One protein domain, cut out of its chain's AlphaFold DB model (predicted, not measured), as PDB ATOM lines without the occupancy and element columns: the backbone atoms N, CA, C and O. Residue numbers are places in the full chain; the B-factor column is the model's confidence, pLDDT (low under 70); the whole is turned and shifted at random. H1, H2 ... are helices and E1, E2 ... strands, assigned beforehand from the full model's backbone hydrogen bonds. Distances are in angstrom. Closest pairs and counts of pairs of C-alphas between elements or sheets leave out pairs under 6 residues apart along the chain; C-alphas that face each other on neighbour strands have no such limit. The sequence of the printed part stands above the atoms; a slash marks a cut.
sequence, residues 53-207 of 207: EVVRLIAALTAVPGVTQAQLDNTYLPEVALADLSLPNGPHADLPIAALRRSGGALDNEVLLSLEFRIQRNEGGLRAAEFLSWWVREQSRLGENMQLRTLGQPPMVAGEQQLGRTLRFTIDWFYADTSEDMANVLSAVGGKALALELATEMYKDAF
ATOM      1  N   GLU A  53     283.541 281.667 378.777       97.12
ATOM      2  CA  GLU A  53     282.583 282.665 379.241       97.12
ATOM      3  C   GLU A  53     282.516 283.869 378.296       97.12
ATOM      4  O   GLU A  53     281.420 284.341 377.984       97.12
ATOM      5  N   VAL A  54     283.667 284.316 377.784       96.38
ATOM      6  CA  VAL A  54     283.763 285.400 376.794       96.38
ATOM      7  C   VAL A  54     283.112 284.973 375.482       96.38
ATOM      8  O   VAL A  54     282.244 285.679 374.967       96.38
ATOM      9  N   VAL A  55     283.459 283.780 374.987       96.88
ATOM     10  CA  VAL A  55     282.862 283.216 373.767       96.88
ATOM     11  C   VAL A  55     281.344 283.111 373.906       96.88
ATOM     12  O   VAL A  55     280.606 283.488 372.994       96.88
ATOM     13  N   ARG A  56     280.856 282.652 375.064       97.94
ATOM     14  CA  ARG A  56     279.422 282.535 375.337       97.94
ATOM     15  C   ARG A  56     278.726 283.894 375.349       97.94
ATOM     16  O   ARG A  56     277.644 284.007 374.783       97.94
ATOM     17  N   LEU A  57     279.322 284.921 375.955       98.31
ATOM     18  CA  LEU A  57     278.731 286.262 375.990       98.31
ATOM     19  C   LEU A  57     278.636 286.879 374.589       98.31
ATOM     20  O   LEU A  57     277.584 287.402 374.222       98.31
ATOM     21  N   ILE A  58     279.697 286.757 373.786       98.12
ATOM     22  CA  ILE A  58     279.699 287.203 372.384       98.12
ATOM     23  C   ILE A  58     278.619 286.457 371.590       98.12
ATOM     24  O   ILE A  58     277.853 287.079 370.849       98.12
ATOM     25  N   ALA A  59     278.511 285.139 371.773       98.12
ATOM     26  CA  ALA A  59     277.491 284.326 371.117       98.12
ATOM     27  C   ALA A  59     276.068 284.729 371.539       98.12
ATOM     28  O   ALA A  59     275.203 284.881 370.679       98.12
ATOM     29  N   ALA A  60     275.832 284.959 372.833       98.56
ATOM     30  CA  ALA A  60     274.543 285.397 373.364       98.56
ATOM     31  C   ALA A  60     274.109 286.751 372.782       98.56
ATOM     32  O   ALA A  60     272.955 286.907 372.388       98.56
ATOM     33  N   LEU A  61     275.035 287.711 372.681       98.38
ATOM     34  CA  LEU A  61     274.763 289.017 372.080       98.38
ATOM     35  C   LEU A  61     274.522 288.914 370.571       98.38
ATOM     36  O   LEU A  61     273.582 289.513 370.055       98.38
ATOM     37  N   THR A  62     275.318 288.106 369.872       98.31
ATOM     38  CA  THR A  62     275.146 287.858 368.430       98.31
ATOM     39  C   THR A  62     273.821 287.156 368.122       98.31
ATOM     40  O   THR A  62     273.239 287.376 367.064       98.31
ATOM     41  N   ALA A  63     273.323 286.326 369.041       97.94
ATOM     42  CA  ALA A  63     272.066 285.601 368.885       97.94
ATOM     43  C   ALA A  63     270.815 286.489 369.019       97.94
ATOM     44  O   ALA A  63     269.724 286.036 368.673       97.94
ATOM     45  N   VAL A  64     270.942 287.734 369.495       98.56
ATOM     46  CA  VAL A  64     269.819 288.680 369.552       98.56
ATOM     47  C   VAL A  64     269.353 288.996 368.122       98.56
ATOM     48  O   VAL A  64     270.142 289.518 367.327       98.56
ATOM     49  N   PRO A  65     268.082 288.724 367.757       98.38
ATOM     50  CA  PRO A  65     267.608 288.983 366.403       98.38
ATOM     51  C   PRO A  65     267.774 290.457 366.019       98.38
ATOM     52  O   PRO A  65     267.322 291.349 366.728       98.38
ATOM     53  N   GLY A  66     268.430 290.709 364.884       97.69
ATOM     54  CA  GLY A  66     268.747 292.057 364.407       97.69
ATOM     55  C   GLY A  66     270.169 292.529 364.725       97.69
ATOM     56  O   GLY A  66     270.594 293.521 364.135       97.69
ATOM     57  N   VAL A  67     270.934 291.812 365.556       98.12
ATOM     58  CA  VAL A  67     272.391 291.989 365.691       98.12
ATOM     59  C   VAL A  67     273.100 291.265 364.541       98.12
ATOM     60  O   VAL A  67     272.679 290.194 364.111       98.12
ATOM     61  N   THR A  68     274.155 291.865 363.987       96.75
ATOM     62  CA  THR A  68     274.921 291.279 362.867       96.75
ATOM     63  C   THR A  68     276.340 290.884 363.240       96.75
ATOM     64  O   THR A  68     276.918 290.021 362.589       96.75
ATOM     65  N   GLN A  69     276.923 291.559 364.226       95.81
ATOM     66  CA  GLN A  69     278.291 291.350 364.690       95.81
ATOM     67  C   GLN A  69     278.355 291.734 366.162       95.81
ATOM     68  O   GLN A  69     277.679 292.687 366.558       95.81
ATOM     69  N   ALA A  70     279.182 291.033 366.929       97.12
ATOM     70  CA  ALA A  70     279.538 291.401 368.287       97.12
ATOM     71  C   ALA A  70     280.992 291.014 368.577       97.12
ATOM     72  O   ALA A  70     281.488 290.022 368.044       97.12
ATOM     73  N   GLN A  71     281.641 291.780 369.442       96.25
ATOM     74  CA  GLN A  71     282.959 291.492 369.997       96.25
ATOM     75  C   GLN A  71     283.017 291.972 371.447       96.25
ATOM     76  O   GLN A  71     282.182 292.767 371.881       96.25
ATOM     77  N   LEU A  72     283.994 291.472 372.198       95.12
ATOM     78  CA  LEU A  72     284.277 291.928 373.550       95.12
ATOM     79  C   LEU A  72     285.734 292.366 373.617       95.12
ATOM     80  O   LEU A  72     286.626 291.549 373.409       95.12
ATOM     81  N   ASP A  73     285.940 293.619 373.991       93.38
ATOM     82  CA  ASP A  73     287.247 294.154 374.344       93.38
ATOM     83  C   ASP A  73     287.315 294.405 375.851       93.38
ATOM     84  O   ASP A  73     286.293 294.586 376.523       93.38
ATOM     85  N   ASN A  74     288.531 294.424 376.392       92.31
ATOM     86  CA  ASN A  74     288.768 294.821 377.772       92.31
ATOM     87  C   ASN A  74     289.851 295.897 377.855       92.31
ATOM     88  O   ASN A  74     290.810 295.891 377.086       92.31
ATOM     89  N   THR A  75     289.689 296.805 378.813       92.88
ATOM     90  CA  THR A  75     290.669 297.845 379.123       92.88
ATOM     91  C   THR A  75     290.821 297.945 380.627       92.88
ATOM     92  O   THR A  75     289.848 298.206 381.336       92.88
ATOM     93  N   TYR A  76     292.045 297.791 381.121       92.50
ATOM     94  CA  TYR A  76     292.356 298.099 382.510       92.50
ATOM     95  C   TYR A  76     292.372 299.620 382.701       92.50
ATOM     96  O   TYR A  76     293.245 300.318 382.185       92.50
ATOM     97  N   LEU A  77     291.356 300.156 383.378       92.25
ATOM     98  CA  LEU A  77     291.121 301.597 383.439       92.25
ATOM     99  C   LEU A  77     292.083 302.376 384.355       92.25
ATOM    100  O   LEU A  77     292.354 303.530 384.018       92.25
ATOM    101  N   PRO A  78     292.626 301.824 385.462       91.88
ATOM    102  CA  PRO A  78     293.577 302.546 386.311       91.88
ATOM    103  C   PRO A  78     294.840 303.042 385.595       91.88
ATOM    104  O   PRO A  78     295.469 303.992 386.055       91.88
ATOM    105  N   GLU A  79     295.205 302.435 384.465       90.44
ATOM    106  CA  GLU A  79     296.348 302.859 383.647       90.44
ATOM    107  C   GLU A  79     295.998 303.936 382.607       90.44
ATOM    108  O   GLU A  79     296.892 304.477 381.958       90.44
ATOM    109  N   VAL A  80     294.719 304.291 382.454       90.31
ATOM    110  CA  VAL A  80     294.273 305.319 381.507       90.31
ATOM    111  C   VAL A  80     294.310 306.690 382.176       90.31
ATOM    112  O   VAL A  80     293.521 306.981 383.081       90.31
ATOM    113  N   ALA A  81     295.177 307.591 381.703       90.12
ATOM    114  CA  ALA A  81     295.206 308.947 382.229       90.12
ATOM    115  C   ALA A  81     294.047 309.783 381.660       90.12
ATOM    116  O   ALA A  81     293.707 309.715 380.480       90.12
ATOM    117  N   LEU A  82     293.470 310.678 382.472       89.31
ATOM    118  CA  LEU A  82     292.393 311.576 382.013       89.31
ATOM    119  C   LEU A  82     292.802 312.476 380.836       89.31
ATOM    120  O   LEU A  82     291.942 312.918 380.069       89.31
ATOM    121  N   ALA A  83     294.095 312.778 380.709       89.69
ATOM    122  CA  ALA A  83     294.623 313.543 379.586       89.69
ATOM    123  C   ALA A  83     294.483 312.773 378.261       89.69
ATOM    124  O   ALA A  83     294.156 313.389 377.242       89.69
ATOM    125  N   ASP A  84     294.613 311.444 378.299       88.56
ATOM    126  CA  ASP A  84     294.572 310.564 377.128       88.56
ATOM    127  C   ASP A  84     293.176 310.525 376.495       88.56
ATOM    128  O   ASP A  84     293.038 310.366 375.285       88.56
ATOM    129  N   LEU A  85     292.132 310.805 377.286       88.19
ATOM    130  CA  LEU A  85     290.743 310.940 376.823       88.19
ATOM    131  C   LEU A  85     290.505 312.148 375.901       88.19
ATOM    132  O   LEU A  85     289.373 312.386 375.476       88.19
ATOM    133  N   SER A  86     291.517 312.989 375.685       86.31
ATOM    134  CA  SER A  86     291.454 314.128 374.759       86.31
ATOM    135  C   SER A  86     292.123 313.826 373.417       86.31
ATOM    136  O   SER A  86     292.053 314.657 372.513       86.31
ATOM    137  N   LEU A  87     292.800 312.679 373.286       84.00
ATOM    138  CA  LEU A  87     293.509 312.320 372.066       84.00
ATOM    139  C   LEU A  87     292.491 311.920 370.986       84.00
ATOM    140  O   LEU A  87     291.689 311.014 371.213       84.00
ATOM    141  N   PRO A  88     292.494 312.588 369.816       70.69
ATOM    142  CA  PRO A  88     291.461 312.397 368.795       70.69
ATOM    143  C   PRO A  88     291.549 311.029 368.113       70.69
ATOM    144  O   PRO A  88     290.552 310.543 367.591       70.69
ATOM    145  N   ASN A  89     292.737 310.420 368.128       66.75
ATOM    146  CA  ASN A  89     293.032 309.123 367.541       66.75
ATOM    147  C   ASN A  89     293.801 308.287 368.569       66.75
ATOM    148  O   ASN A  89     294.684 308.812 369.249       66.75
ATOM    149  N   GLY A  90     293.497 306.993 368.657       71.75
ATOM    150  CA  GLY A  90     294.222 306.059 369.517       71.75
ATOM    151  C   GLY A  90     293.309 305.084 370.261       71.75
ATOM    152  O   GLY A  90     292.089 305.135 370.100       71.75
ATOM    153  N   PRO A  91     293.890 304.220 371.110       75.19
ATOM    154  CA  PRO A  91     293.162 303.159 371.815       75.19
ATOM    155  C   PRO A  91     292.111 303.684 372.809       75.19
ATOM    156  O   PRO A  91     291.288 302.920 373.299       75.19
ATOM    157  N   HIS A  92     292.121 304.987 373.105       82.38
ATOM    158  CA  HIS A  92     291.240 305.618 374.087       82.38
ATOM    159  C   HIS A  92     290.077 306.409 373.471       82.38
ATOM    160  O   HIS A  92     289.214 306.884 374.208       82.38
ATOM    161  N   ALA A  93     290.034 306.559 372.141       82.81
ATOM    162  CA  ALA A  93     289.065 307.425 371.463       82.81
ATOM    163  C   ALA A  93     287.607 306.955 371.639       82.81
ATOM    164  O   ALA A  93     286.700 307.779 371.753       82.81
ATOM    165  N   ASP A  94     287.393 305.639 371.726       89.44
ATOM    166  CA  ASP A  94     286.066 305.028 371.878       89.44
ATOM    167  C   ASP A  94     285.670 304.774 373.350       89.44
ATOM    168  O   ASP A  94     284.552 304.315 373.626       89.44
ATOM    169  N   LEU A  95     286.540 305.116 374.312       93.19
ATOM    170  CA  LEU A  95     286.257 304.960 375.741       93.19
ATOM    171  C   LEU A  95     285.052 305.810 376.182       93.19
ATOM    172  O   LEU A  95     284.689 306.800 375.539       93.19
ATOM    173  N   PRO A  96     284.419 305.477 377.317       94.38
ATOM    174  CA  PRO A  96     283.332 306.265 377.887       94.38
ATOM    175  C   PRO A  96     283.818 307.579 378.519       94.38
ATOM    176  O   PRO A  96     283.732 307.790 379.730       94.38
ATOM    177  N   ILE A  97     284.292 308.502 377.676       92.62
ATOM    178  CA  ILE A  97     284.980 309.748 378.045       92.62
ATOM    179  C   ILE A  97     284.202 310.550 379.094       92.62
ATOM    180  O   ILE A  97     284.771 310.987 380.093       92.62
ATOM    181  N   ALA A  98     282.897 310.750 378.892       92.19
ATOM    182  CA  ALA A  98     282.081 311.539 379.814       92.19
ATOM    183  C   ALA A  98     281.950 310.880 381.198       92.19
ATOM    184  O   ALA A  98     281.970 311.583 382.209       92.19
ATOM    185  N   ALA A  99     281.842 309.547 381.250       93.06
ATOM    186  CA  ALA A  99     281.759 308.811 382.507       93.06
ATOM    187  C   ALA A  99     283.075 308.942 383.285       93.06
ATOM    188  O   ALA A  99     283.051 309.419 384.417       93.06
ATOM    189  N   LEU A 100     284.203 308.652 382.625       93.56
ATOM    190  CA  LEU A 100     285.545 308.729 383.211       93.56
ATOM    191  C   LEU A 100     285.892 310.146 383.694       93.56
ATOM    192  O   LEU A 100     286.435 310.330 384.780       93.56
ATOM    193  N   ARG A 101     285.534 311.185 382.928       92.94
ATOM    194  CA  ARG A 101     285.763 312.579 383.345       92.94
ATOM    195  C   ARG A 101     284.952 312.963 384.579       92.94
ATOM    196  O   ARG A 101     285.445 313.719 385.410       92.94
ATOM    197  N   ARG A 102     283.716 312.470 384.703       93.62
ATOM    198  CA  ARG A 102     282.841 312.790 385.840       93.62
ATOM    199  C   ARG A 102     283.270 312.070 387.120       93.62
ATOM    200  O   ARG A 102     283.110 312.639 388.194       93.62
ATOM    201  N   SER A 103     283.779 310.844 387.011       90.25
ATOM    202  CA  SER A 103     284.308 310.077 388.148       90.25
ATOM    203  C   SER A 103     285.718 310.503 388.559       90.25
ATOM    204  O   SER A 103     286.166 310.131 389.637       90.25
ATOM    205  N   GLY A 104     286.403 311.310 387.742       90.50
ATOM    206  CA  GLY A 104     287.793 311.682 387.991       90.50
ATOM    207  C   GLY A 104     288.786 310.569 387.649       90.50
ATOM    208  O   GLY A 104     289.904 310.591 388.151       90.50
ATOM    209  N   GLY A 105     288.396 309.629 386.785       89.56
ATOM    210  CA  GLY A 105     289.180 308.454 386.414       89.56
ATOM    211  C   GLY A 105     288.470 307.149 386.766       89.56
ATOM    212  O   GLY A 105     287.252 307.127 386.966       89.56
ATOM    213  N   ALA A 106     289.248 306.074 386.793       90.38
ATOM    214  CA  ALA A 106     288.807 304.734 387.157       90.38
ATOM    215  C   ALA A 106     288.642 304.568 388.672       90.38
ATOM    216  O   ALA A 106     289.254 305.304 389.453       90.38
ATOM    217  N   LEU A 107     287.876 303.559 389.083       89.62
ATOM    218  CA  LEU A 107     288.041 302.968 390.412       89.62
ATOM    219  C   LEU A 107     289.302 302.091 390.463       89.62
ATOM    220  O   LEU A 107     289.810 301.652 389.429       89.62
ATOM    221  N   ASP A 108     289.792 301.810 391.673       88.00
ATOM    222  CA  ASP A 108     290.886 300.857 391.870       88.00
ATOM    223  C   ASP A 108     290.494 299.485 391.300       88.00
ATOM    224  O   ASP A 108     289.392 298.988 391.551       88.00
ATOM    225  N   ASN A 109     291.410 298.879 390.543       88.94
ATOM    226  CA  ASN A 109     291.246 297.563 389.922       88.94
ATOM    227  C   ASN A 109     290.005 297.437 389.019       88.94
ATOM    228  O   ASN A 109     289.404 296.368 388.893       88.94
ATOM    229  N   GLU A 110     289.600 298.542 388.389       93.19
ATOM    230  CA  GLU A 110     288.462 298.569 387.480       93.19
ATOM    231  C   GLU A 110     288.860 298.155 386.061       93.19
ATOM    232  O   GLU A 110     289.729 298.746 385.415       93.19
ATOM    233  N   VAL A 111     288.178 297.140 385.546       93.69
ATOM    234  CA  VAL A 111     288.270 296.709 384.157       93.69
ATOM    235  C   VAL A 111     287.017 297.181 383.437       93.69
ATOM    236  O   VAL A 111     285.893 296.869 383.830       93.69
ATOM    237  N   LEU A 112     287.205 297.917 382.349       95.56
ATOM    238  CA  LEU A 112     286.137 298.180 381.402       95.56
ATOM    239  C   LEU A 112     286.012 296.994 380.457       95.56
ATOM    240  O   LEU A 112     286.936 296.708 379.702       95.56
ATOM    241  N   LEU A 113     284.850 296.353 380.465       96.19
ATOM    242  CA  LEU A 113     284.445 295.376 379.464       96.19
ATOM    243  C   LEU A 113     283.559 296.089 378.436       96.19
ATOM    244  O   LEU A 113     282.486 296.583 378.786       96.19
ATOM    245  N   SER A 114     284.009 296.160 377.186       96.75
ATOM    246  CA  SER A 114     283.315 296.851 376.093       96.75
ATOM    247  C   SER A 114     282.744 295.823 375.123       96.75
ATOM    248  O   SER A 114     283.480 295.234 374.332       96.75
ATOM    249  N   LEU A 115     281.433 295.584 375.190       97.50
ATOM    250  CA  LEU A 115     280.748 294.722 374.232       97.50
ATOM    251  C   LEU A 115     280.305 295.559 373.038       97.50
ATOM    252  O   LEU A 115     279.216 296.143 373.051       97.50
ATOM    253  N   GLU A 116     281.137 295.612 372.010       97.44
ATOM    254  CA  GLU A 116     280.795 296.292 370.770       97.44
ATOM    255  C   GLU A 116     279.921 295.396 369.888       97.44
ATOM    256  O   GLU A 116     280.175 294.203 369.735       97.44
ATOM    257  N   PHE A 117     278.886 295.971 369.281       97.56
ATOM    258  CA  PHE A 117     278.025 295.274 368.341       97.56
ATOM    259  C   PHE A 117     277.479 296.188 367.243       97.56
ATOM    260  O   PHE A 117     277.425 297.419 367.346       97.56
ATOM    261  N   ARG A 118     277.027 295.550 366.163       97.62
ATOM    262  CA  ARG A 118     276.310 296.192 365.058       97.62
ATOM    263  C   ARG A 118     274.920 295.604 364.911       97.62
ATOM    264  O   ARG A 118     274.703 294.420 365.157       97.62
ATOM    265  N   ILE A 119     274.000 296.437 364.443       96.81
ATOM    266  CA  ILE A 119     272.627 296.048 364.128       96.81
ATOM    267  C   ILE A 119     272.381 296.100 362.620       96.81
ATOM    268  O   ILE A 119     273.037 296.840 361.880       96.81
ATOM    269  N   GLN A 120     271.377 295.357 362.169       96.19
ATOM    270  CA  GLN A 120     270.830 295.493 360.828       96.19
ATOM    271  C   GLN A 120     270.289 296.915 360.606       96.19
ATOM    272  O   GLN A 120     269.744 297.552 361.505       96.19
ATOM    273  N   ARG A 121     270.384 297.425 359.375       93.75
ATOM    274  CA  ARG A 121     269.870 298.760 359.011       93.75
ATOM    275  C   ARG A 121     268.400 298.700 358.582       93.75
ATOM    276  O   ARG A 121     268.048 299.134 357.488       93.75
ATOM    277  N   ASN A 122     267.562 298.084 359.409       94.69
ATOM    278  CA  ASN A 122     266.138 297.855 359.161       94.69
ATOM    279  C   ASN A 122     265.353 297.831 360.490       94.69
ATOM    280  O   ASN A 122     265.916 298.065 361.557       94.69
ATOM    281  N   GLU A 123     264.053 297.533 360.424       96.69
ATOM    282  CA  GLU A 123     263.191 297.427 361.608       96.69
ATOM    283  C   GLU A 123     263.690 296.386 362.623       96.69
ATOM    284  O   GLU A 123     263.684 296.659 363.819       96.69
ATOM    285  N   GLY A 124     264.195 295.236 362.164       97.38
ATOM    286  CA  GLY A 124     264.746 294.198 363.042       97.38
ATOM    287  C   GLY A 124     265.947 294.689 363.852       97.38
ATOM    288  O   GLY A 124     266.026 294.450 365.052       97.38
ATOM    289  N   GLY A 125     266.849 295.453 363.235       96.94
ATOM    290  CA  GLY A 125     267.958 296.070 363.964       96.94
ATOM    291  C   GLY A 125     267.515 297.142 364.962       96.94
ATOM    292  O   GLY A 125     268.100 297.249 366.038       96.94
ATOM    293  N   LEU A 126     266.459 297.905 364.656       96.81
ATOM    294  CA  LEU A 126     265.884 298.853 365.618       96.81
ATOM    295  C   LEU A 126     265.251 298.130 366.814       96.81
ATOM    296  O   LEU A 126     265.494 298.536 367.947       96.81
ATOM    297  N   ARG A 127     264.533 297.021 366.586       98.38
ATOM    298  CA  ARG A 127     264.021 296.156 367.666       98.38
ATOM    299  C   ARG A 127     265.158 295.624 368.542       98.38
ATOM    300  O   ARG A 127     265.057 295.679 369.765       98.38
ATOM    301  N   ALA A 128     266.273 295.203 367.939       98.25
ATOM    302  CA  ALA A 128     267.477 294.802 368.673       98.25
ATOM    303  C   ALA A 128     268.026 295.926 369.560       98.25
ATOM    304  O   ALA A 128     268.312 295.704 370.737       98.25
ATOM    305  N   ALA A 129     268.140 297.143 369.019       97.81
ATOM    306  CA  ALA A 129     268.615 298.297 369.774       97.81
ATOM    307  C   ALA A 129     267.678 298.660 370.937       97.81
ATOM    308  O   ALA A 129     268.155 298.964 372.031       97.81
ATOM    309  N   GLU A 130     266.359 298.601 370.735       98.31
ATOM    310  CA  GLU A 130     265.374 298.832 371.797       98.31
ATOM    311  C   GLU A 130     265.464 297.773 372.901       98.31
ATOM    312  O   GLU A 130     265.531 298.124 374.083       98.31
ATOM    313  N   PHE A 131     265.531 296.492 372.526       98.69
ATOM    314  CA  PHE A 131     265.686 295.386 373.467       98.69
ATOM    315  C   PHE A 131     266.968 295.523 374.296       98.69
ATOM    316  O   PHE A 131     266.914 295.471 375.526       98.69
ATOM    317  N   LEU A 132     268.115 295.756 373.652       98.56
ATOM    318  CA  LEU A 132     269.398 295.887 374.345       98.56
ATOM    319  C   LEU A 132     269.455 297.149 375.211       98.56
ATOM    320  O   LEU A 132     269.974 297.103 376.324       98.56
ATOM    321  N   SER A 133     268.863 298.256 374.760       98.38
ATOM    322  CA  SER A 133     268.722 299.476 375.565       98.38
ATOM    323  C   SER A 133     267.926 299.221 376.846       98.38
ATOM    324  O   SER A 133     268.345 299.621 377.937       98.38
ATOM    325  N   TRP A 134     266.805 298.500 376.745       98.25
ATOM    326  CA  TRP A 134     266.042 298.070 377.913       98.25
ATOM    327  C   TRP A 134     266.858 297.137 378.815       98.25
ATOM    328  O   TRP A 134     266.939 297.392 380.016       98.25
ATOM    329  N   TRP A 135     267.484 296.101 378.252       98.56
ATOM    330  CA  TRP A 135     268.220 295.098 379.022       98.56
ATOM    331  C   TRP A 135     269.365 295.727 379.817       98.56
ATOM    332  O   TRP A 135     269.452 295.515 381.026       98.56
ATOM    333  N   VAL A 136     270.182 296.570 379.172       98.50
ATOM    334  CA  VAL A 136     271.268 297.298 379.842       98.50
ATOM    335  C   VAL A 136     270.715 298.177 380.955       98.50
ATOM    336  O   VAL A 136     271.208 298.114 382.076       98.50
ATOM    337  N   ARG A 137     269.643 298.938 380.695       98.19
ATOM    338  CA  ARG A 137     269.012 299.776 381.723       98.19
ATOM    339  C   ARG A 137     268.537 298.957 382.923       98.19
ATOM    340  O   ARG A 137     268.671 299.417 384.055       98.19
ATOM    341  N   GLU A 138     267.964 297.775 382.706       97.75
ATOM    342  CA  GLU A 138     267.541 296.902 383.804       97.75
ATOM    343  C   GLU A 138     268.735 296.334 384.577       97.75
ATOM    344  O   GLU A 138     268.692 296.344 385.806       97.75
ATOM    345  N   GLN A 139     269.827 295.937 383.911       97.62
ATOM    346  CA  GLN A 139     271.066 295.561 384.609       97.62
ATOM    347  C   GLN A 139     271.576 296.717 385.483       97.62
ATOM    348  O   GLN A 139     271.855 296.514 386.666       97.62
ATOM    349  N   SER A 140     271.596 297.947 384.959       96.50
ATOM    350  CA  SER A 140     272.025 299.116 385.732       96.50
ATOM    351  C   SER A 140     271.119 299.394 386.932       96.50
ATOM    352  O   SER A 140     271.592 299.733 388.015       96.50
ATOM    353  N   ARG A 141     269.800 299.202 386.789       96.25
ATOM    354  CA  ARG A 141     268.845 299.321 387.908       96.25
ATOM    355  C   ARG A 141     269.067 298.273 388.998       96.25
ATOM    356  O   ARG A 141     268.708 298.531 390.144       96.25
ATOM    357  N   LEU A 142     269.630 297.119 388.649       95.19
ATOM    358  CA  LEU A 142     269.992 296.056 389.587       95.19
ATOM    359  C   LEU A 142     271.357 296.282 390.254       95.19
ATOM    360  O   LEU A 142     271.758 295.472 391.086       95.19
ATOM    361  N   GLY A 143     272.032 297.394 389.948       94.31
ATOM    362  CA  GLY A 143     273.288 297.796 390.578       94.31
ATOM    363  C   GLY A 143     274.535 297.517 389.744       94.31
ATOM    364  O   GLY A 143     275.633 297.782 390.221       94.31
ATOM    365  N   GLU A 144     274.392 297.018 388.515       95.38
ATOM    366  CA  GLU A 144     275.533 296.869 387.612       95.38
ATOM    367  C   GLU A 144     275.988 298.232 387.082       95.38
ATOM    368  O   GLU A 144     275.177 299.060 386.663       95.38
ATOM    369  N   ASN A 145     277.297 298.467 387.016       95.75
ATOM    370  CA  ASN A 145     277.830 299.685 386.408       95.75
ATOM    371  C   ASN A 145     277.891 299.518 384.886       95.75
ATOM    372  O   ASN A 145     278.965 299.399 384.303       95.75
ATOM    373  N   MET A 146     276.724 299.450 384.245       96.44
ATOM    374  CA  MET A 146     276.593 299.255 382.800       96.44
ATOM    375  C   MET A 146     275.955 300.462 382.114       96.44
ATOM    376  O   MET A 146     275.077 301.118 382.683       96.44
ATOM    377  N   GLN A 147     276.349 300.728 380.871       96.88
ATOM    378  CA  GLN A 147     275.690 301.694 379.990       96.88
ATOM    379  C   GLN A 147     275.743 301.248 378.527       96.88
ATOM    380  O   GLN A 147     276.676 300.574 378.108       96.88
ATOM    381  N   LEU A 148     274.752 301.668 377.742       98.19
ATOM    382  CA  LEU A 148     274.750 301.514 376.290       98.19
ATOM    383  C   LEU A 148     275.146 302.850 375.658       98.19
ATOM    384  O   LEU A 148     274.547 303.883 375.965       98.19
ATOM    385  N   ARG A 149     276.117 302.830 374.747       97.12
ATOM    386  CA  ARG A 149     276.534 303.993 373.959       97.12
ATOM    387  C   ARG A 149     276.520 303.689 372.472       97.12
ATOM    388  O   ARG A 149     276.679 302.552 372.044       97.12
ATOM    389  N   THR A 150     276.384 304.745 371.684       95.50
ATOM    390  CA  THR A 150     276.640 304.726 370.244       95.50
ATOM    391  C   THR A 150     278.046 305.227 369.960       95.50
ATOM    392  O   THR A 150     278.459 306.241 370.526       95.50
ATOM    393  N   LEU A 151     278.732 304.578 369.028       93.31
ATOM    394  CA  LEU A 151     279.979 305.042 368.433       93.31
ATOM    395  C   LEU A 151     279.714 305.373 366.967       93.31
ATOM    396  O   LEU A 151     278.995 304.649 366.276       93.31
ATOM    397  N   GLY A 152     280.278 306.471 366.485       91.00
ATOM    398  CA  GLY A 152     280.085 306.906 365.112       91.00
ATOM    399  C   GLY A 152     281.216 307.810 364.662       91.00
ATOM    400  O   GLY A 152     281.680 308.665 365.410       91.00
ATOM    401  N   GLN A 153     281.635 307.617 363.419       90.19
ATOM    402  CA  GLN A 153     282.527 308.546 362.732       90.19
ATOM    403  C   GLN A 153     281.746 309.797 362.293       90.19
ATOM    404  O   GLN A 153     280.507 309.777 362.302       90.19
ATOM    405  N   PRO A 154     282.429 310.877 361.865       90.19
ATOM    406  CA  PRO A 154     281.768 312.079 361.371       90.19
ATOM    407  C   PRO A 154     280.669 311.773 360.338       90.19
ATOM    408  O   PRO A 154     280.845 310.896 359.492       90.19
ATOM    409  N   PRO A 155     279.537 312.496 360.342       90.19
ATOM    410  CA  PRO A 155     278.395 312.182 359.475       90.19
ATOM    411  C   PRO A 155     278.693 312.335 357.973       90.19
ATOM    412  O   PRO A 155     277.939 311.812 357.150       90.19
ATOM    413  N   MET A 156     279.781 313.030 357.625       94.12
ATOM    414  CA  MET A 156     280.257 313.270 356.263       94.12
ATOM    415  C   MET A 156     281.763 313.005 356.168       94.12
ATOM    416  O   MET A 156     282.516 313.527 356.989       94.12
ATOM    417  N   VAL A 157     282.209 312.275 355.141       91.19
ATOM    418  CA  VAL A 157     283.634 312.109 354.783       91.19
ATOM    419  C   VAL A 157     283.765 312.180 353.265       91.19
ATOM    420  O   VAL A 157     282.960 311.592 352.551       91.19
ATOM    421  N   ALA A 158     284.744 312.942 352.766       90.94
ATOM    422  CA  ALA A 158     285.016 313.111 351.330       90.94
ATOM    423  C   ALA A 158     283.781 313.482 350.468       90.94
ATOM    424  O   ALA A 158     283.706 313.142 349.292       90.94
ATOM    425  N   GLY A 159     282.806 314.194 351.046       91.38
ATOM    426  CA  GLY A 159     281.575 314.596 350.357       91.38
ATOM    427  C   GLY A 159     280.442 313.560 350.375       91.38
ATOM    428  O   GLY A 159     279.365 313.857 349.862       91.38
ATOM    429  N   GLU A 160     280.625 312.398 351.006       92.88
ATOM    430  CA  GLU A 160     279.588 311.370 351.148       92.88
ATOM    431  C   GLU A 160     278.955 311.341 352.543       92.88
ATOM    432  O   GLU A 160     279.635 311.519 353.554       92.88
ATOM    433  N   GLN A 161     277.648 311.050 352.601       92.56
ATOM    434  CA  GLN A 161     276.926 310.806 353.853       92.56
ATOM    435  C   GLN A 161     277.219 309.405 354.402       92.56
ATOM    436  O   GLN A 161     277.134 308.408 353.685       92.56
ATOM    437  N   GLN A 162     277.467 309.322 355.709       90.19
ATOM    438  CA  GLN A 162     277.803 308.075 356.406       90.19
ATOM    439  C   GLN A 162     276.633 307.454 357.186       90.19
ATOM    440  O   GLN A 162     276.855 306.613 358.057       90.19
ATOM    441  N   LEU A 163     275.383 307.847 356.904       87.44
ATOM    442  CA  LEU A 163     274.205 307.435 357.677       87.44
ATOM    443  C   LEU A 163     274.155 305.909 357.890       87.44
ATOM    444  O   LEU A 163     274.047 305.132 356.942       87.44
ATOM    445  N   GLY A 164     274.267 305.489 359.152       84.06
ATOM    446  CA  GLY A 164     274.266 304.084 359.566       84.06
ATOM    447  C   GLY A 164     275.494 303.265 359.142       84.06
ATOM    448  O   GLY A 164     275.624 302.124 359.582       84.06
ATOM    449  N   ARG A 165     276.406 303.808 358.319       87.06
ATOM    450  CA  ARG A 165     277.617 303.116 357.842       87.06
ATOM    451  C   ARG A 165     278.615 302.886 358.968       87.06
ATOM    452  O   ARG A 165     279.086 301.770 359.181       87.06
ATOM    453  N   THR A 166     278.852 303.941 359.730       90.44
ATOM    454  CA  THR A 166     279.855 303.980 360.797       90.44
ATOM    455  C   THR A 166     279.253 303.822 362.186       90.44
ATOM    456  O   THR A 166     279.994 303.773 363.161       90.44
ATOM    457  N   LEU A 167     277.921 303.720 362.274       92.50
ATOM    458  CA  LEU A 167     277.223 303.526 363.537       92.50
ATOM    459  C   LEU A 167     277.525 302.131 364.090       92.50
ATOM    460  O   LEU A 167     277.271 301.113 363.437       92.50
ATOM    461  N   ARG A 168     278.039 302.123 365.310       94.69
ATOM    462  CA  ARG A 168     278.254 300.953 366.155       94.69
ATOM    463  C   ARG A 168     277.643 301.238 367.519       94.69
ATOM    464  O   ARG A 168     277.380 302.392 367.866       94.69
ATOM    465  N   PHE A 169     277.412 300.192 368.285       97.62
ATOM    466  CA  PHE A 169     276.926 300.288 369.650       97.62
ATOM    467  C   PHE A 169     277.919 299.588 370.560       97.62
ATOM    468  O   PHE A 169     278.526 298.608 370.152       97.62
ATOM    469  N   THR A 170     278.078 300.079 371.779       98.00
ATOM    470  CA  THR A 170     278.872 299.407 372.805       98.00
ATOM    471  C   THR A 170     278.097 299.363 374.106       98.00
ATOM    472  O   THR A 170     277.497 300.364 374.512       98.00
ATOM    473  N   ILE A 171     278.081 298.196 374.742       98.44
ATOM    474  CA  ILE A 171     277.702 298.067 376.144       98.44
ATOM    475  C   ILE A 171     278.994 298.146 376.942       98.44
ATOM    476  O   ILE A 171     279.794 297.216 376.921       98.44
ATOM    477  N   ASP A 172     279.180 299.252 377.645       97.88
ATOM    478  CA  ASP A 172     280.286 299.385 378.580       97.88
ATOM    479  C   ASP A 172     279.863 298.834 379.928       97.88
ATOM    480  O   ASP A 172     278.830 299.240 380.471       97.88
ATOM    481  N   TRP A 173     280.693 297.975 380.493       97.31
ATOM    482  CA  TRP A 173     280.535 297.477 381.844       97.31
ATOM    483  C   TRP A 173     281.799 297.761 382.648       97.31
ATOM    484  O   TRP A 173     282.862 297.205 382.382       97.31
ATOM    485  N   PHE A 174     281.668 298.656 383.623       96.12
ATOM    486  CA  PHE A 174     282.728 299.017 384.555       96.12
ATOM    487  C   PHE A 174     282.753 297.994 385.690       96.12
ATOM    488  O   PHE A 174     281.994 298.088 386.660       96.12
ATOM    489  N   TYR A 175     283.580 296.969 385.531       94.31
ATOM    490  CA  TYR A 175     283.698 295.891 386.497       94.31
ATOM    491  C   TYR A 175     284.886 296.156 387.419       94.31
ATOM    492  O   TYR A 175     286.036 296.062 387.003       94.31
ATOM    493  N   ALA A 176     284.608 296.490 388.676       88.94
ATOM    494  CA  ALA A 176     285.632 296.651 389.700       88.94
ATOM    495  C   ALA A 176     285.662 295.412 390.599       88.94
ATOM    496  O   ALA A 176     284.667 295.098 391.257       88.94
ATOM    497  N   ASP A 177     286.809 294.734 390.646       83.81
ATOM    498  CA  ASP A 177     287.058 293.645 391.586       83.81
ATOM    499  C   ASP A 177     288.322 293.922 392.398       83.81
ATOM    500  O   ASP A 177     289.450 293.837 391.919       83.81
ATOM    501  N   THR A 178     288.114 294.204 393.682       78.31
ATOM    502  CA  THR A 178     289.190 294.482 394.638       78.31
ATOM    503  C   THR A 178     290.117 293.290 394.881       78.31
ATOM    504  O   THR A 178     291.178 293.475 395.467       78.31
ATOM    505  N   SER A 179     289.716 292.073 394.500       83.12
ATOM    506  CA  SER A 179     290.541 290.871 394.649       83.12
ATOM    507  C   SER A 179     291.496 290.620 393.480       83.12
ATOM    508  O   SER A 179     292.386 289.785 393.626       83.12
ATOM    509  N   GLU A 180     291.330 291.340 392.360       80.00
ATOM    510  CA  GLU A 180     292.116 291.170 391.125       80.00
ATOM    511  C   GLU A 180     292.099 289.727 390.576       80.00
ATOM    512  O   GLU A 180     293.010 289.301 389.864       80.00
ATOM    513  N   ASP A 181     291.058 288.951 390.896       86.81
ATOM    514  CA  ASP A 181     290.948 287.562 390.464       86.81
ATOM    515  C   ASP A 181     290.209 287.466 389.123       86.81
ATOM    516  O   ASP A 181     288.997 287.670 389.017       86.81
ATOM    517  N   MET A 182     290.944 287.083 388.077       88.25
ATOM    518  CA  MET A 182     290.379 286.858 386.744       88.25
ATOM    519  C   MET A 182     289.230 285.835 386.758       88.25
ATOM    520  O   MET A 182     288.309 285.939 385.949       88.25
ATOM    521  N   ALA A 183     289.227 284.870 387.683       91.88
ATOM    522  CA  ALA A 183     288.131 283.915 387.803       91.88
ATOM    523  C   ALA A 183     286.800 284.600 388.161       91.88
ATOM    524  O   ALA A 183     285.747 284.181 387.671       91.88
ATOM    525  N   ASN A 184     286.830 285.676 388.953       92.50
ATOM    526  CA  ASN A 184     285.633 286.450 389.283       92.50
ATOM    527  C   ASN A 184     285.121 287.224 388.070       92.50
ATOM    528  O   ASN A 184     283.920 287.186 387.793       92.50
ATOM    529  N   VAL A 185     286.029 287.848 387.309       92.69
ATOM    530  CA  VAL A 185     285.694 288.537 386.054       92.69
ATOM    531  C   VAL A 185     285.018 287.561 385.090       92.69
ATOM    532  O   VAL A 185     283.912 287.820 384.617       92.69
ATOM    533  N   LEU A 186     285.630 286.397 384.851       94.94
ATOM    534  CA  LEU A 186     285.086 285.380 383.948       94.94
ATOM    535  C   LEU A 186     283.750 284.822 384.447       94.94
ATOM    536  O   LEU A 186     282.802 284.717 383.671       94.94
ATOM    537  N   SER A 187     283.621 284.543 385.746       95.88
ATOM    538  CA  SER A 187     282.349 284.116 386.335       95.88
ATOM    539  C   SER A 187     281.252 285.169 386.142       95.88
ATOM    540  O   SER A 187     280.108 284.826 385.831       95.88
ATOM    541  N   ALA A 188     281.578 286.454 386.302       95.75
ATOM    542  CA  ALA A 188     280.640 287.549 386.095       95.75
ATOM    543  C   ALA A 188     280.224 287.653 384.617       95.75
ATOM    544  O   ALA A 188     279.027 287.727 384.323       95.75
ATOM    545  N   VAL A 189     281.182 287.562 383.688       97.00
ATOM    546  CA  VAL A 189     280.952 287.494 382.233       97.00
ATOM    547  C   VAL A 189     280.020 286.332 381.877       97.00
ATOM    548  O   VAL A 189     279.016 286.531 381.191       97.00
ATOM    549  N   GLY A 190     280.277 285.133 382.407       97.56
ATOM    550  CA  GLY A 190     279.429 283.960 382.193       97.56
ATOM    551  C   GLY A 190     278.013 284.142 382.750       97.56
ATOM    552  O   GLY A 190     277.032 283.740 382.117       97.56
ATOM    553  N   GLY A 191     277.889 284.809 383.899       97.56
ATOM    554  CA  GLY A 191     276.605 285.210 384.471       97.56
ATOM    555  C   GLY A 191     275.826 286.171 383.570       97.56
ATOM    556  O   GLY A 191     274.618 285.997 383.393       97.56
ATOM    557  N   LYS A 192     276.499 287.148 382.946       97.62
ATOM    558  CA  LYS A 192     275.863 288.069 381.987       97.62
ATOM    559  C   LYS A 192     275.468 287.395 380.689       97.62
ATOM    560  O   LYS A 192     274.391 287.703 380.182       97.62
ATOM    561  N   ALA A 193     276.256 286.439 380.210       98.38
ATOM    562  CA  ALA A 193     275.889 285.640 379.048       98.38
ATOM    563  C   ALA A 193     274.564 284.904 379.293       98.38
ATOM    564  O   ALA A 193     273.610 285.074 378.538       98.38
ATOM    565  N   LEU A 194     274.461 284.185 380.417       98.38
ATOM    566  CA  LEU A 194     273.227 283.497 380.804       98.38
ATOM    567  C   LEU A 194     272.053 284.473 380.986       98.38
ATOM    568  O   LEU A 194     270.940 284.190 380.550       98.38
ATOM    569  N   ALA A 195     272.279 285.624 381.624       98.06
ATOM    570  CA  ALA A 195     271.228 286.619 381.830       98.06
ATOM    571  C   ALA A 195     270.691 287.186 380.505       98.06
ATOM    572  O   ALA A 195     269.484 287.403 380.381       98.06
ATOM    573  N   LEU A 196     271.566 287.416 379.521       98.56
ATOM    574  CA  LEU A 196     271.172 287.877 378.194       98.56
ATOM    575  C   LEU A 196     270.425 286.785 377.420       98.56
ATOM    576  O   LEU A 196     269.368 287.065 376.871       98.56
ATOM    577  N   GLU A 197     270.905 285.538 377.442       98.62
ATOM    578  CA  GLU A 197     270.219 284.389 376.824       98.62
ATOM    579  C   GLU A 197     268.783 284.233 377.347       98.62
ATOM    580  O   GLU A 197     267.835 284.120 376.568       98.62
ATOM    581  N   LEU A 198     268.612 284.275 378.673       98.38
ATOM    582  CA  LEU A 198     267.301 284.158 379.311       98.38
ATOM    583  C   LEU A 198     266.379 285.323 378.946       98.38
ATOM    584  O   LEU A 198     265.189 285.110 378.716       98.38
ATOM    585  N   ALA A 199     266.911 286.547 378.888       98.25
ATOM    586  CA  ALA A 199     266.140 287.711 378.471       98.25
ATOM    587  C   ALA A 199     265.717 287.600 376.998       98.25
ATOM    588  O   ALA A 199     264.552 287.824 376.682       98.25
ATOM    589  N   THR A 200     266.622 287.200 376.107       98.25
ATOM    590  CA  THR A 200     266.318 287.028 374.681       98.25
ATOM    591  C   THR A 200     265.225 285.982 374.471       98.25
ATOM    592  O   THR A 200     264.276 286.238 373.736       98.25
ATOM    593  N   GLU A 201     265.289 284.844 375.168       98.12
ATOM    594  CA  GLU A 201     264.237 283.820 375.092       98.12
ATOM    595  C   GLU A 201     262.900 284.325 375.657       98.12
ATOM    596  O   GLU A 201     261.847 284.106 375.059       98.12
ATOM    597  N   MET A 202     262.929 285.035 376.790       98.00
ATOM    598  CA  MET A 202     261.726 285.586 377.428       98.00
ATOM    599  C   MET A 202     260.989 286.586 376.528       98.00
ATOM    600  O   MET A 202     259.760 286.646 376.564       98.00
ATOM    601  N   TYR A 203     261.727 287.352 375.725       97.38
ATOM    602  CA  TYR A 203     261.195 288.401 374.853       97.38
ATOM    603  C   TYR A 203     261.251 288.041 373.365       97.38
ATOM    604  O   TYR A 203     261.153 288.928 372.522       97.38
ATOM    605  N   LYS A 204     261.366 286.757 373.010       96.19
ATOM    606  CA  LYS A 204     261.504 286.325 371.608       96.19
ATOM    607  C   LYS A 204     260.381 286.805 370.682       96.19
ATOM    608  O   LYS A 204     260.631 287.063 369.512       96.19
ATOM    609  N   ASP A 205     259.169 286.974 371.213       95.94
ATOM    610  CA  ASP A 205     258.000 287.441 370.455       95.94
ATOM    611  C   ASP A 205     258.055 288.950 370.134       95.94
ATOM    612  O   ASP A 205     257.207 289.459 369.402       95.94
ATOM    613  N   ALA A 206     259.027 289.685 370.690       91.19
ATOM    614  CA  ALA A 206     259.242 291.105 370.412       91.19
ATOM    615  C   ALA A 206     260.049 291.363 369.124       91.19
ATOM    616  O   ALA A 206     260.221 292.526 368.747       91.19
ATOM    617  N   PHE A 207     260.546 290.311 368.464       89.94
ATOM    618  CA  PHE A 207     261.435 290.395 367.304       89.94
ATOM    619  C   PHE A 207     260.758 290.071 365.976       89.94
ATOM    620  O   PHE A 207     259.834 289.232 365.921       89.94
TER     621      PHE A 207
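What this domain is: This is residues 53 to 207 of the 207 residues of an uncharacterized protein of Acidovorax radicis (UniProt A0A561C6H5). What is the main picture? A twisted four-stranded sheet has H1 and H3 over one face; H4 packs on H1 and barely reaches the sheet, while residues 156 to 161, in the long link of the hairpin E3 and E4, stick out. What is it made of? The 155 printed residues hold four named helices and four named strands, mixed in class, ordered H1 E1 H2 E2 H3 E3 E4 H4; the antiparallel sheet runs E1 E2 E4 E3. How large is it? It is compact, with a radius of gyration of the C-alphas of 16.2 A and spans of 44 by 41 by 25 A.

How they stand to each other: Where is the first helix? H1, residues 53 to 62, is over E1, residues 67 to 76, at a height over the sheet of 7.4 A; the closest C-alphas are those of Thr 62 and Ala 70, 5.6 A. H1 touches H4, residues 182 to 202, at a shallow tilt of 27 degrees, the same way; their closest C-alphas, of Leu 57 and Ala 193, are 4.2 A apart. How do the strands pair? Within hydrogen-bond range are N 71 of E1 and O 116 of E2, residues 110 to 119, at 2.8 A; N 113 of E2 and O 173 of E4, residues 168 to 176, at 2.9 A; and N 149 of E3, residues 146 to 151, and O 170 of E4, at 2.8 A. What of the other helices? H3, residues 123 to 141, is on the same face as H1, two layers with helices on one face, at a height of 8.9 A; E2, H3 and E3 form a split strand-helix-strand unit, E4 between its strands, with a right-handed crossover. H2, residues 97 to 103, is not on the sheet, and H4 only grazes it with residues 185 to 189. Every O i to N i+4 pair is within hydrogen-bond range in H1, H2, H3 and H4.

Where its parts are: Where do the elements begin and end? C-alpha 53 of H1 is at (282.583, 282.665, 379.241) and C-alpha 202 of H4 at (261.726, 285.586, 377.428). Which are long? From first to last C-alpha H4 measures 30.2 A, E2 28.3 A, H3 27.0 A and E1 26.8 A.

The domain as a whole: Is there a cut? The printed part has no cut, and its links E1 to H2 and E3 to E4 are long. Where is confidence low? Residue 89 alone has a pLDDT under 70.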